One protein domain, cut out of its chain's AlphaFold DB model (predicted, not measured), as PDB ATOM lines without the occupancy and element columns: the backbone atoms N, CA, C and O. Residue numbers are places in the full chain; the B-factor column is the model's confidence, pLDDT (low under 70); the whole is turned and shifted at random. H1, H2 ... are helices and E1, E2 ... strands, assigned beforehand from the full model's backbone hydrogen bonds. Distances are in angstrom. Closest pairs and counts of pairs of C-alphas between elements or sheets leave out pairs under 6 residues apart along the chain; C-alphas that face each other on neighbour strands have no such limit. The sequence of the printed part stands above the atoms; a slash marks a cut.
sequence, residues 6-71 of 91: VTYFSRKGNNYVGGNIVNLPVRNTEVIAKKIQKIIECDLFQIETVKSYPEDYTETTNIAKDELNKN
ATOM      1  N   VAL A   6      50.727 -21.873 -38.172       93.94
ATOM      2  CA  VAL A   6      49.601 -22.361 -37.374       93.94
ATOM      3  C   VAL A   6      50.013 -22.308 -35.914       93.94
ATOM      4  O   VAL A   6      50.958 -22.978 -35.498       93.94
ATOM      5  N   THR A   7      49.285 -21.527 -35.122       93.69
ATOM      6  CA  THR A   7      49.403 -21.553 -33.664       93.69
ATOM      7  C   THR A   7      48.223 -22.309 -33.071       93.69
ATOM      8  O   THR A   7      47.111 -22.264 -33.600       93.69
ATOM      9  N   TYR A   8      48.451 -23.052 -31.991       95.38
ATOM     10  CA  TYR A   8      47.376 -23.787 -31.331       95.38
ATOM     11  C   TYR A   8      47.653 -23.993 -29.845       95.38
ATOM     12  O   TYR A   8      48.796 -24.139 -29.428       95.38
ATOM     13  N   PHE A   9      46.591 -24.071 -29.050       94.56
ATOM     14  CA  PHE A   9      46.647 -24.515 -27.661       94.56
ATOM     15  C   PHE A   9      46.000 -25.899 -27.541       94.56
ATOM     16  O   PHE A   9      44.940 -26.155 -28.114       94.56
ATOM     17  N   SER A  10      46.636 -26.811 -26.806       94.12
ATOM     18  CA  SER A  10      46.144 -28.180 -26.625       94.12
ATOM     19  C   SER A  10      46.664 -28.770 -25.313       94.12
ATOM     20  O   SER A  10      47.833 -29.135 -25.201       94.12
ATOM     21  N   ARG A  11      45.792 -28.864 -24.306       91.56
ATOM     22  CA  ARG A  11      46.113 -29.415 -22.976       91.56
ATOM     23  C   ARG A  11      45.925 -30.931 -22.949       91.56
ATOM     24  O   ARG A  11      44.778 -31.357 -23.030       91.56
ATOM     25  N   LYS A  12      46.989 -31.716 -22.767       89.00
ATOM     26  CA  LYS A  12      46.963 -33.192 -22.617       89.00
ATOM     27  C   LYS A  12      46.368 -33.640 -21.268       89.00
ATOM     28  O   LYS A  12      46.067 -32.806 -20.420       89.00
ATOM     29  N   GLY A  13      46.181 -34.947 -21.080       90.00
ATOM     30  CA  GLY A  13      45.667 -35.529 -19.832       90.00
ATOM     31  C   GLY A  13      44.161 -35.798 -19.874       90.00
ATOM     32  O   GLY A  13      43.602 -36.040 -20.951       90.00
ATOM     33  N   ASN A  14      43.489 -35.766 -18.722       93.94
ATOM     34  CA  ASN A  14      42.098 -36.208 -18.609       93.94
ATOM     35  C   ASN A  14      41.125 -35.194 -19.226       93.94
ATOM     36  O   ASN A  14      41.055 -34.031 -18.826       93.94
ATOM     37  N   ASN A  15      40.359 -35.625 -20.224       91.56
ATOM     38  CA  ASN A  15      39.443 -34.777 -20.980       91.56
ATOM     39  C   ASN A  15      38.099 -35.460 -21.216       91.56
ATOM     40  O   ASN A  15      38.019 -36.681 -21.297       91.56
ATOM     41  N   TYR A  16      37.049 -34.653 -21.359       90.56
ATOM     42  CA  TYR A  16      35.706 -35.150 -21.623       90.56
ATOM     43  C   TYR A  16      35.535 -35.563 -23.091       90.56
ATOM     44  O   TYR A  16      35.734 -34.756 -24.003       90.56
ATOM     45  N   VAL A  17      35.158 -36.820 -23.314       90.56
ATOM     46  CA  VAL A  17      34.924 -37.438 -24.622       90.56
ATOM     47  C   VAL A  17      33.663 -38.293 -24.533       90.56
ATOM     48  O   VAL A  17      33.638 -39.300 -23.829       90.56
ATOM     49  N   GLY A  18      32.606 -37.896 -25.247       90.25
ATOM     50  CA  GLY A  18      31.402 -38.721 -25.412       90.25
ATOM     51  C   GLY A  18      30.762 -39.197 -24.102       90.25
ATOM     52  O   GLY A  18      30.359 -40.351 -24.021       90.25
ATOM     53  N   GLY A  19      30.717 -38.350 -23.068       93.88
ATOM     54  CA  GLY A  19      30.155 -38.719 -21.761       93.88
ATOM     55  C   GLY A  19      31.182 -39.121 -20.705       93.88
ATOM     56  O   GLY A  19      30.847 -39.161 -19.528       93.88
ATOM     57  N   ASN A  20      32.427 -39.392 -21.102       95.38
ATOM     58  CA  ASN A  20      33.430 -39.993 -20.228       95.38
ATOM     59  C   ASN A  20      34.674 -39.117 -20.101       95.38
ATOM     60  O   ASN A  20      35.061 -38.425 -21.040       95.38
ATOM     61  N   ILE A  21      35.338 -39.189 -18.949       94.56
ATOM     62  CA  ILE A  21      36.668 -38.610 -18.768       94.56
ATOM     63  C   ILE A  21      37.696 -39.643 -19.229       94.56
ATOM     64  O   ILE A  21      37.781 -40.736 -18.677       94.56
ATOM     65  N   VAL A  22      38.475 -39.290 -20.248       94.38
ATOM     66  CA  VAL A  22      39.479 -40.159 -20.867       94.38
ATOM     67  C   VAL A  22      40.833 -39.463 -20.824       94.38
ATOM     68  O   VAL A  22      40.936 -38.275 -21.143       94.38
ATOM     69  N   ASN A  23      41.885 -40.192 -20.450       94.06
ATOM     70  CA  ASN A  23      43.248 -39.688 -20.568       94.06
ATOM     71  C   ASN A  23      43.658 -39.654 -22.047       94.06
ATOM     72  O   ASN A  23      43.699 -40.688 -22.714       94.06
ATOM     73  N   LEU A  24      43.932 -38.458 -22.568       91.50
ATOM     74  CA  LEU A  24      44.337 -38.255 -23.955       91.50
ATOM     75  C   LEU A  24      45.789 -37.755 -24.017       91.50
ATOM     76  O   LEU A  24      46.039 -36.579 -23.719       91.50
ATOM     77  N   PRO A  25      46.748 -38.596 -24.458       88.62
ATOM     78  CA  PRO A  25      48.139 -38.171 -24.643       88.62
ATOM     79  C   PRO A  25      48.301 -37.202 -25.827       88.62
ATOM     80  O   PRO A  25      49.246 -36.413 -25.865       88.62
ATOM     81  N   VAL A  26      47.367 -37.233 -26.783       90.81
ATOM     82  CA  VAL A  26      47.244 -36.291 -27.904       90.81
ATOM     83  C   VAL A  26      45.770 -35.920 -28.054       90.81
ATOM     84  O   VAL A  26      44.900 -36.783 -27.941       90.81
ATOM     85  N   ARG A  27      45.471 -34.643 -28.319       90.56
ATOM     86  CA  ARG A  27      44.091 -34.144 -28.437       90.56
ATOM     87  C   ARG A  27      43.722 -33.692 -29.836       90.56
ATOM     88  O   ARG A  27      44.581 -33.379 -30.652       90.56
ATOM     89  N   ASN A  28      42.413 -33.575 -30.054       92.25
ATOM     90  CA  ASN A  28      41.816 -33.157 -31.319       92.25
ATOM     91  C   ASN A  28      42.452 -31.880 -31.878       92.25
ATOM     92  O   ASN A  28      42.821 -31.868 -33.046       92.25
ATOM     93  N   THR A  29      42.663 -30.842 -31.061       95.62
ATOM     94  CA  THR A  29      43.271 -29.592 -31.541       95.62
ATOM     95  C   THR A  29      44.685 -29.804 -32.081       95.62
ATOM     96  O   THR A  29      44.995 -29.315 -33.161       95.62
ATOM     97  N   GLU A  30      45.525 -30.587 -31.395       96.69
ATOM     98  CA  GLU A  30      46.869 -30.933 -31.879       96.69
ATOM     99  C   GLU A  30      46.815 -31.759 -33.173       96.69
ATOM    100  O   GLU A  30      47.574 -31.503 -34.109       96.69
ATOM    101  N   VAL A  31      45.889 -32.720 -33.259       96.25
ATOM    102  CA  VAL A  31      45.680 -33.526 -34.472       96.25
ATOM    103  C   VAL A  31      45.290 -32.637 -35.654       96.25
ATOM    104  O   VAL A  31      45.860 -32.775 -36.736       96.25
ATOM    105  N   ILE A  32      44.339 -31.721 -35.465       97.69
ATOM    106  CA  ILE A  32      43.879 -30.816 -36.519       97.69
ATOM    107  C   ILE A  32      44.971 -29.815 -36.899       97.69
ATOM    108  O   ILE A  32      45.210 -29.625 -38.088       97.69
ATOM    109  N   ALA A  33      45.695 -29.245 -35.935       97.75
ATOM    110  CA  ALA A  33      46.781 -28.310 -36.213       97.75
ATOM    111  C   ALA A  33      47.885 -28.958 -37.070       97.75
ATOM    112  O   ALA A  33      48.306 -28.382 -38.071       97.75
ATOM    113  N   LYS A  34      48.271 -30.207 -36.761       97.25
ATOM    114  CA  LYS A  34      49.208 -30.997 -37.584       97.25
ATOM    115  C   LYS A  34      48.651 -31.323 -38.973       97.25
ATOM    116  O   LYS A  34      49.405 -31.348 -39.941       97.25
ATOM    117  N   LYS A  35      47.345 -31.585 -39.105       98.19
ATOM    118  CA  LYS A  35      46.712 -31.796 -40.420       98.19
ATOM    119  C   LYS A  35      46.750 -30.526 -41.268       98.19
ATOM    120  O   LYS A  35      47.145 -30.601 -42.425       98.19
ATOM    121  N   ILE A  36      46.390 -29.377 -40.692       97.75
ATOM    122  CA  ILE A  36      46.438 -28.082 -41.384       97.75
ATOM    123  C   ILE A  36      47.870 -27.792 -41.829       97.75
ATOM    124  O   ILE A  36      48.077 -27.531 -43.008       97.75
ATOM    125  N   GLN A  37      48.847 -27.931 -40.927       96.75
ATOM    126  CA  GLN A  37      50.267 -27.732 -41.227       96.75
ATOM    127  C   GLN A  37      50.726 -28.526 -42.460       96.75
ATOM    128  O   GLN A  37      51.401 -27.971 -43.321       96.75
ATOM    129  N   LYS A  38      50.317 -29.795 -42.577       96.50
ATOM    130  CA  LYS A  38      50.633 -30.638 -43.740       96.50
ATOM    131  C   LYS A  38      49.958 -30.174 -45.033       96.50
ATOM    132  O   LYS A  38      50.549 -30.314 -46.090       96.50
ATOM    133  N   ILE A  39      48.735 -29.648 -44.959       97.19
ATOM    134  CA  ILE A  39      47.980 -29.184 -46.136       97.19
ATOM    135  C   ILE A  39      48.564 -27.881 -46.689       97.19
ATOM    136  O   ILE A  39      48.615 -27.697 -47.900       97.19
ATOM    137  N   ILE A  40      48.959 -26.955 -45.811       93.94
ATOM    138  CA  ILE A  40      49.379 -25.606 -46.220       93.94
ATOM    139  C   ILE A  40      50.897 -25.403 -46.246       93.94
ATOM    140  O   ILE A  40      51.325 -24.304 -46.620       93.94
ATOM    141  N   GLU A  41      51.655 -26.428 -45.844       94.12
ATOM    142  CA  GLU A  41      53.117 -26.459 -45.716       94.12
ATOM    143  C   GLU A  41      53.644 -25.240 -44.949       94.12
ATOM    144  O   GLU A  41      54.180 -24.289 -45.521       94.12
ATOM    145  N   CYS A  42      53.412 -25.227 -43.636       92.19
ATOM    146  CA  CYS A  42      53.730 -24.086 -42.782       92.19
ATOM    147  C   CYS A  42      54.421 -24.466 -41.470       92.19
ATOM    148  O   CYS A  42      54.475 -25.638 -41.086       92.19
ATOM    149  N   ASP A  43      54.858 -23.445 -40.737       92.38
ATOM    150  CA  ASP A  43      55.349 -23.606 -39.375       92.38
ATOM    151  C   ASP A  43      54.200 -23.945 -38.417       92.38
ATOM    152  O   ASP A  43      53.041 -23.564 -38.627       92.38
ATOM    153  N   LEU A  44      54.527 -24.658 -37.341       93.38
ATOM    154  CA  LEU A  44      53.588 -25.045 -36.296       93.38
ATOM    155  C   LEU A  44      54.136 -24.621 -34.935       93.38
ATOM    156  O   LEU A  44      55.246 -24.995 -34.565       93.38
ATOM    157  N   PHE A  45      53.337 -23.891 -34.163       92.94
ATOM    158  CA  PHE A  45      53.710 -23.437 -32.829       92.94
ATOM    159  C   PHE A  45      52.627 -23.790 -31.809       92.94
ATOM    160  O   PHE A  45      51.472 -23.378 -31.924       92.94
ATOM    161  N   GLN A  46      53.006 -24.558 -30.790       93.94
ATOM    162  CA  GLN A  46      52.125 -24.856 -29.669       93.94
ATOM    163  C   GLN A  46      52.250 -23.761 -28.611       93.94
ATOM    164  O   GLN A  46      53.336 -23.481 -28.112       93.94
ATOM    165  N   ILE A  47      51.117 -23.175 -28.245       93.25
ATOM    166  CA  ILE A  47      50.996 -22.263 -27.117       93.25
ATOM    167  C   ILE A  47      50.982 -23.101 -25.838       93.25
ATOM    168  O   ILE A  47      50.173 -24.020 -25.689       93.25
ATOM    169  N   GLU A  48      51.865 -22.757 -24.908       92.06
ATOM    170  CA  GLU A  48      51.974 -23.383 -23.593       92.06
ATOM    171  C   GLU A  48      51.953 -22.311 -22.505       92.06
ATOM    172  O   GLU A  48      52.654 -21.303 -22.612       92.06
ATOM    173  N   THR A  49      51.190 -22.544 -21.439       93.88
ATOM    174  CA  THR A  49      51.181 -21.693 -20.245       93.88
ATOM    175  C   THR A  49      52.386 -21.996 -19.355       93.88
ATOM    176  O   THR A  49      52.842 -23.140 -19.291       93.88
ATOM    177  N   VAL A  50      52.917 -20.991 -18.652       93.19
ATOM    178  CA  VAL A  50      54.005 -21.172 -17.670       93.19
ATOM    179  C   VAL A  50      53.560 -22.132 -16.571       93.19
ATOM    180  O   VAL A  50      54.243 -23.113 -16.280       93.19
ATOM    181  N   LYS A  51      52.373 -21.882 -16.007       94.06
ATOM    182  CA  LYS A  51      51.707 -22.805 -15.094       94.06
ATOM    183  C   LYS A  51      50.877 -23.794 -15.902       94.06
ATOM    184  O   LYS A  51      49.876 -23.417 -16.513       94.06
ATOM    185  N   SER A  52      51.291 -25.056 -15.907       93.44
ATOM    186  CA  SER A  52      50.520 -26.132 -16.529       93.44
ATOM    187  C   SER A  52      49.157 -26.276 -15.855       93.44
ATOM    188  O   SER A  52      49.059 -26.248 -14.627       93.44
ATOM    189  N   TYR A  53      48.113 -26.478 -16.658       94.31
ATOM    190  CA  TYR A  53      46.829 -26.926 -16.129       94.31
ATOM    191  C   TYR A  53      46.960 -28.347 -15.559       94.31
ATOM    192  O   TYR A  53      47.722 -29.143 -16.120       94.31
ATOM    193  N   PRO A  54      46.210 -28.683 -14.498       94.25
ATOM    194  CA  PRO A  54      46.209 -30.020 -13.919       94.25
ATOM    195  C   PRO A  54      45.849 -31.123 -14.921       94.25
ATOM    196  O   PRO A  54      45.174 -30.907 -15.939       94.25
ATOM    197  N   GLU A  55      46.268 -32.350 -14.614       93.19
ATOM    198  CA  GLU A  55      45.822 -33.511 -15.385       93.19
ATOM    199  C   GLU A  55      44.344 -33.800 -15.145       93.19
ATOM    200  O   GLU A  55      43.646 -34.124 -16.109       93.19
ATOM    201  N   ASP A  56      43.862 -33.628 -13.909       94.56
ATOM    202  CA  ASP A  56      42.458 -33.818 -13.563       94.56
ATOM    203  C   ASP A  56      41.549 -32.864 -14.349       94.56
ATOM    204  O   ASP A  56      41.823 -31.668 -14.526       94.56
ATOM    205  N   TYR A  57      40.449 -33.419 -14.853       93.94
ATOM    206  CA  TYR A  57      39.518 -32.675 -15.687       93.94
ATOM    207  C   TYR A  57      38.751 -31.631 -14.876       93.94
ATOM    208  O   TYR A  57      38.672 -30.474 -15.291       93.94
ATOM    209  N   THR A  58      38.217 -32.023 -13.719       95.00
ATOM    210  CA  THR A  58      37.379 -31.164 -12.880       95.00
ATOM    211  C   THR A  58      38.193 -29.994 -12.344       95.00
ATOM    212  O   THR A  58      37.782 -28.840 -12.482       95.00
ATOM    213  N   GLU A  59      39.387 -30.264 -11.820       96.62
ATOM    214  CA  GLU A  59      40.307 -29.234 -11.339       96.62
ATOM    215  C   GLU A  59      40.666 -28.237 -12.448       96.62
ATOM    216  O   GLU A  59      40.555 -27.024 -12.256       96.62
ATOM    217  N   THR A  60      40.980 -28.734 -13.650       95.62
ATOM    218  CA  THR A  60      41.228 -27.865 -14.807       95.62
ATOM    219  C   THR A  60      40.033 -26.968 -15.110       95.62
ATOM    220  O   THR A  60      40.209 -25.772 -15.337       95.62
ATOM    221  N   THR A  61      38.816 -27.522 -15.139       95.94
ATOM    222  CA  THR A  61      37.616 -26.732 -15.455       95.94
ATOM    223  C   THR A  61      37.323 -25.670 -14.401       95.94
ATOM    224  O   THR A  61      36.889 -24.576 -14.757       95.94
ATOM    225  N   ASN A  62      37.624 -25.945 -13.130       97.94
ATOM    226  CA  ASN A  62      37.486 -24.972 -12.050       97.94
ATOM    227  C   ASN A  62      38.478 -23.817 -12.210       97.94
ATOM    228  O   ASN A  62      38.070 -22.660 -12.128       97.94
ATOM    229  N   ILE A  63      39.747 -24.116 -12.511       96.81
ATOM    230  CA  ILE A  63      40.770 -23.093 -12.778       96.81
ATOM    231  C   ILE A  63      40.380 -22.256 -13.998       96.81
ATOM    232  O   ILE A  63      40.336 -21.035 -13.906       96.81
ATOM    233  N   ALA A  64      40.023 -22.894 -15.115       95.00
ATOM    234  CA  ALA A  64      39.645 -22.188 -16.338       95.00
ATOM    235  C   ALA A  64      38.411 -21.287 -16.135       95.00
ATOM    236  O   ALA A  64      38.339 -20.191 -16.690       95.00
ATOM    237  N   LYS A  65      37.441 -21.726 -15.319       97.88
ATOM    238  CA  LYS A  65      36.261 -20.926 -14.959       97.88
ATOM    239  C   LYS A  65      36.633 -19.720 -14.096       97.88
ATOM    240  O   LYS A  65      36.112 -18.633 -14.328       97.88
ATOM    241  N   ASP A  66      37.515 -19.898 -13.117       98.06
ATOM    242  CA  ASP A  66      37.999 -18.803 -12.275       98.06
ATOM    243  C   ASP A  66      38.808 -17.776 -13.083       98.06
ATOM    244  O   ASP A  66      38.551 -16.575 -12.989       98.06
ATOM    245  N   GLU A  67      39.715 -18.239 -13.948       97.25
ATOM    246  CA  GLU A  67      40.479 -17.394 -14.871       97.25
ATOM    247  C   GLU A  67      39.562 -16.593 -15.797       97.25
ATOM    248  O   GLU A  67      39.758 -15.387 -15.959       97.25
ATOM    249  N   LEU A  68      38.525 -17.229 -16.352       97.12
ATOM    250  CA  LEU A  68      37.523 -16.557 -17.175       97.12
ATOM    251  C   LEU A  68      36.774 -15.475 -16.384       97.12
ATOM    252  O   LEU A  68      36.687 -14.337 -16.843       97.12
ATOM    253  N   ASN A  69      36.274 -15.805 -15.189       98.12
ATOM    254  CA  ASN A  69      35.519 -14.876 -14.340       98.12
ATOM    255  C   ASN A  69      36.350 -13.657 -13.920       98.12
ATOM    256  O   ASN A  69      35.824 -12.552 -13.810       98.12
ATOM    257  N   LYS A  70      37.651 -13.854 -13.695       97.94
ATOM    258  CA  LYS A  70      38.602 -12.800 -13.323       97.94
ATOM    259  C   LYS A  70      39.241 -12.109 -14.531       97.94
ATOM    260  O   LYS A  70      40.101 -11.251 -14.352       97.94
ATOM    261  N   ASN A  71      38.842 -12.478 -15.752       96.06
ATOM    262  CA  ASN A  71      39.432 -12.017 -17.008       96.06
ATOM    263  C   ASN A  71      40.969 -12.160 -17.046       96.06
ATOM    264  O   ASN A  71      41.674 -11.332 -17.624       96.06
TER     265      ASN A  71
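Overview. This is residues 6 to 71 of the 91 residues of an uncharacterized protein of Spirochaetes bacterium GWB1_27_13 (UniProt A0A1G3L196). Look for two small parts loosely joined: at one end helix H1 packs on the parallel strand pair E1 and E4, and at the other the hairpin E2 and E3 meets the beginning of helix H2, whose residues 65 to 69 stick out with residues 70 and 71. The 66 printed residues hold two named helices and four named strands in the order E1, E2, E3, H1, E4, H2, a mixed class of helices and strands. The whole is loose, with a radius of gyration of the C-alphas of 13.6 A and spans of 37 by 29 by 17 A.

Along the chain. Find C-alpha 6 at (49.601, -22.361, -37.374), where E1 begins, residues 6 to 9. Next come E2, residues 13 to 17, and E3, residues 20 to 24. From C-alpha 28 at (41.816, -33.157, -31.319), H1 runs 18.3 A to residue 40. E4 covers residues 43 to 47 over 13.1 A. H2, residues 57 to 69, also 18.3 A long, ends at C-alpha 69 at (35.519, -14.876, -14.340).

Arrangement. Compare E1 with E4: they are parallel at 20 degrees, with N 8 and O 45 within hydrogen-bond range at 3.0 A. The closest C-alphas of E1 and H1 are those of Val 6 and Gln 37, 6.6 A apart. In the antiparallel hairpin E2 and E3, N 15 and O 22 are within hydrogen-bond range at 2.9 A. The closest C-alphas of E2 and H2 are those of Asn 14 and Tyr 57, 5.3 A apart. H1 and H2 are apart. In H1 and H2 every O i to N i+4 pair is within hydrogen-bond range.

Size, cuts and confidence. The farthest C-alphas, those of Glu 41 and Lys 70, are 38.0 A apart. The printed part has no cut and no long link; E4 to H2 is a short link of 9 residues. Mean pLDDT of the printed part is 94.4, and no printed residue is under 70.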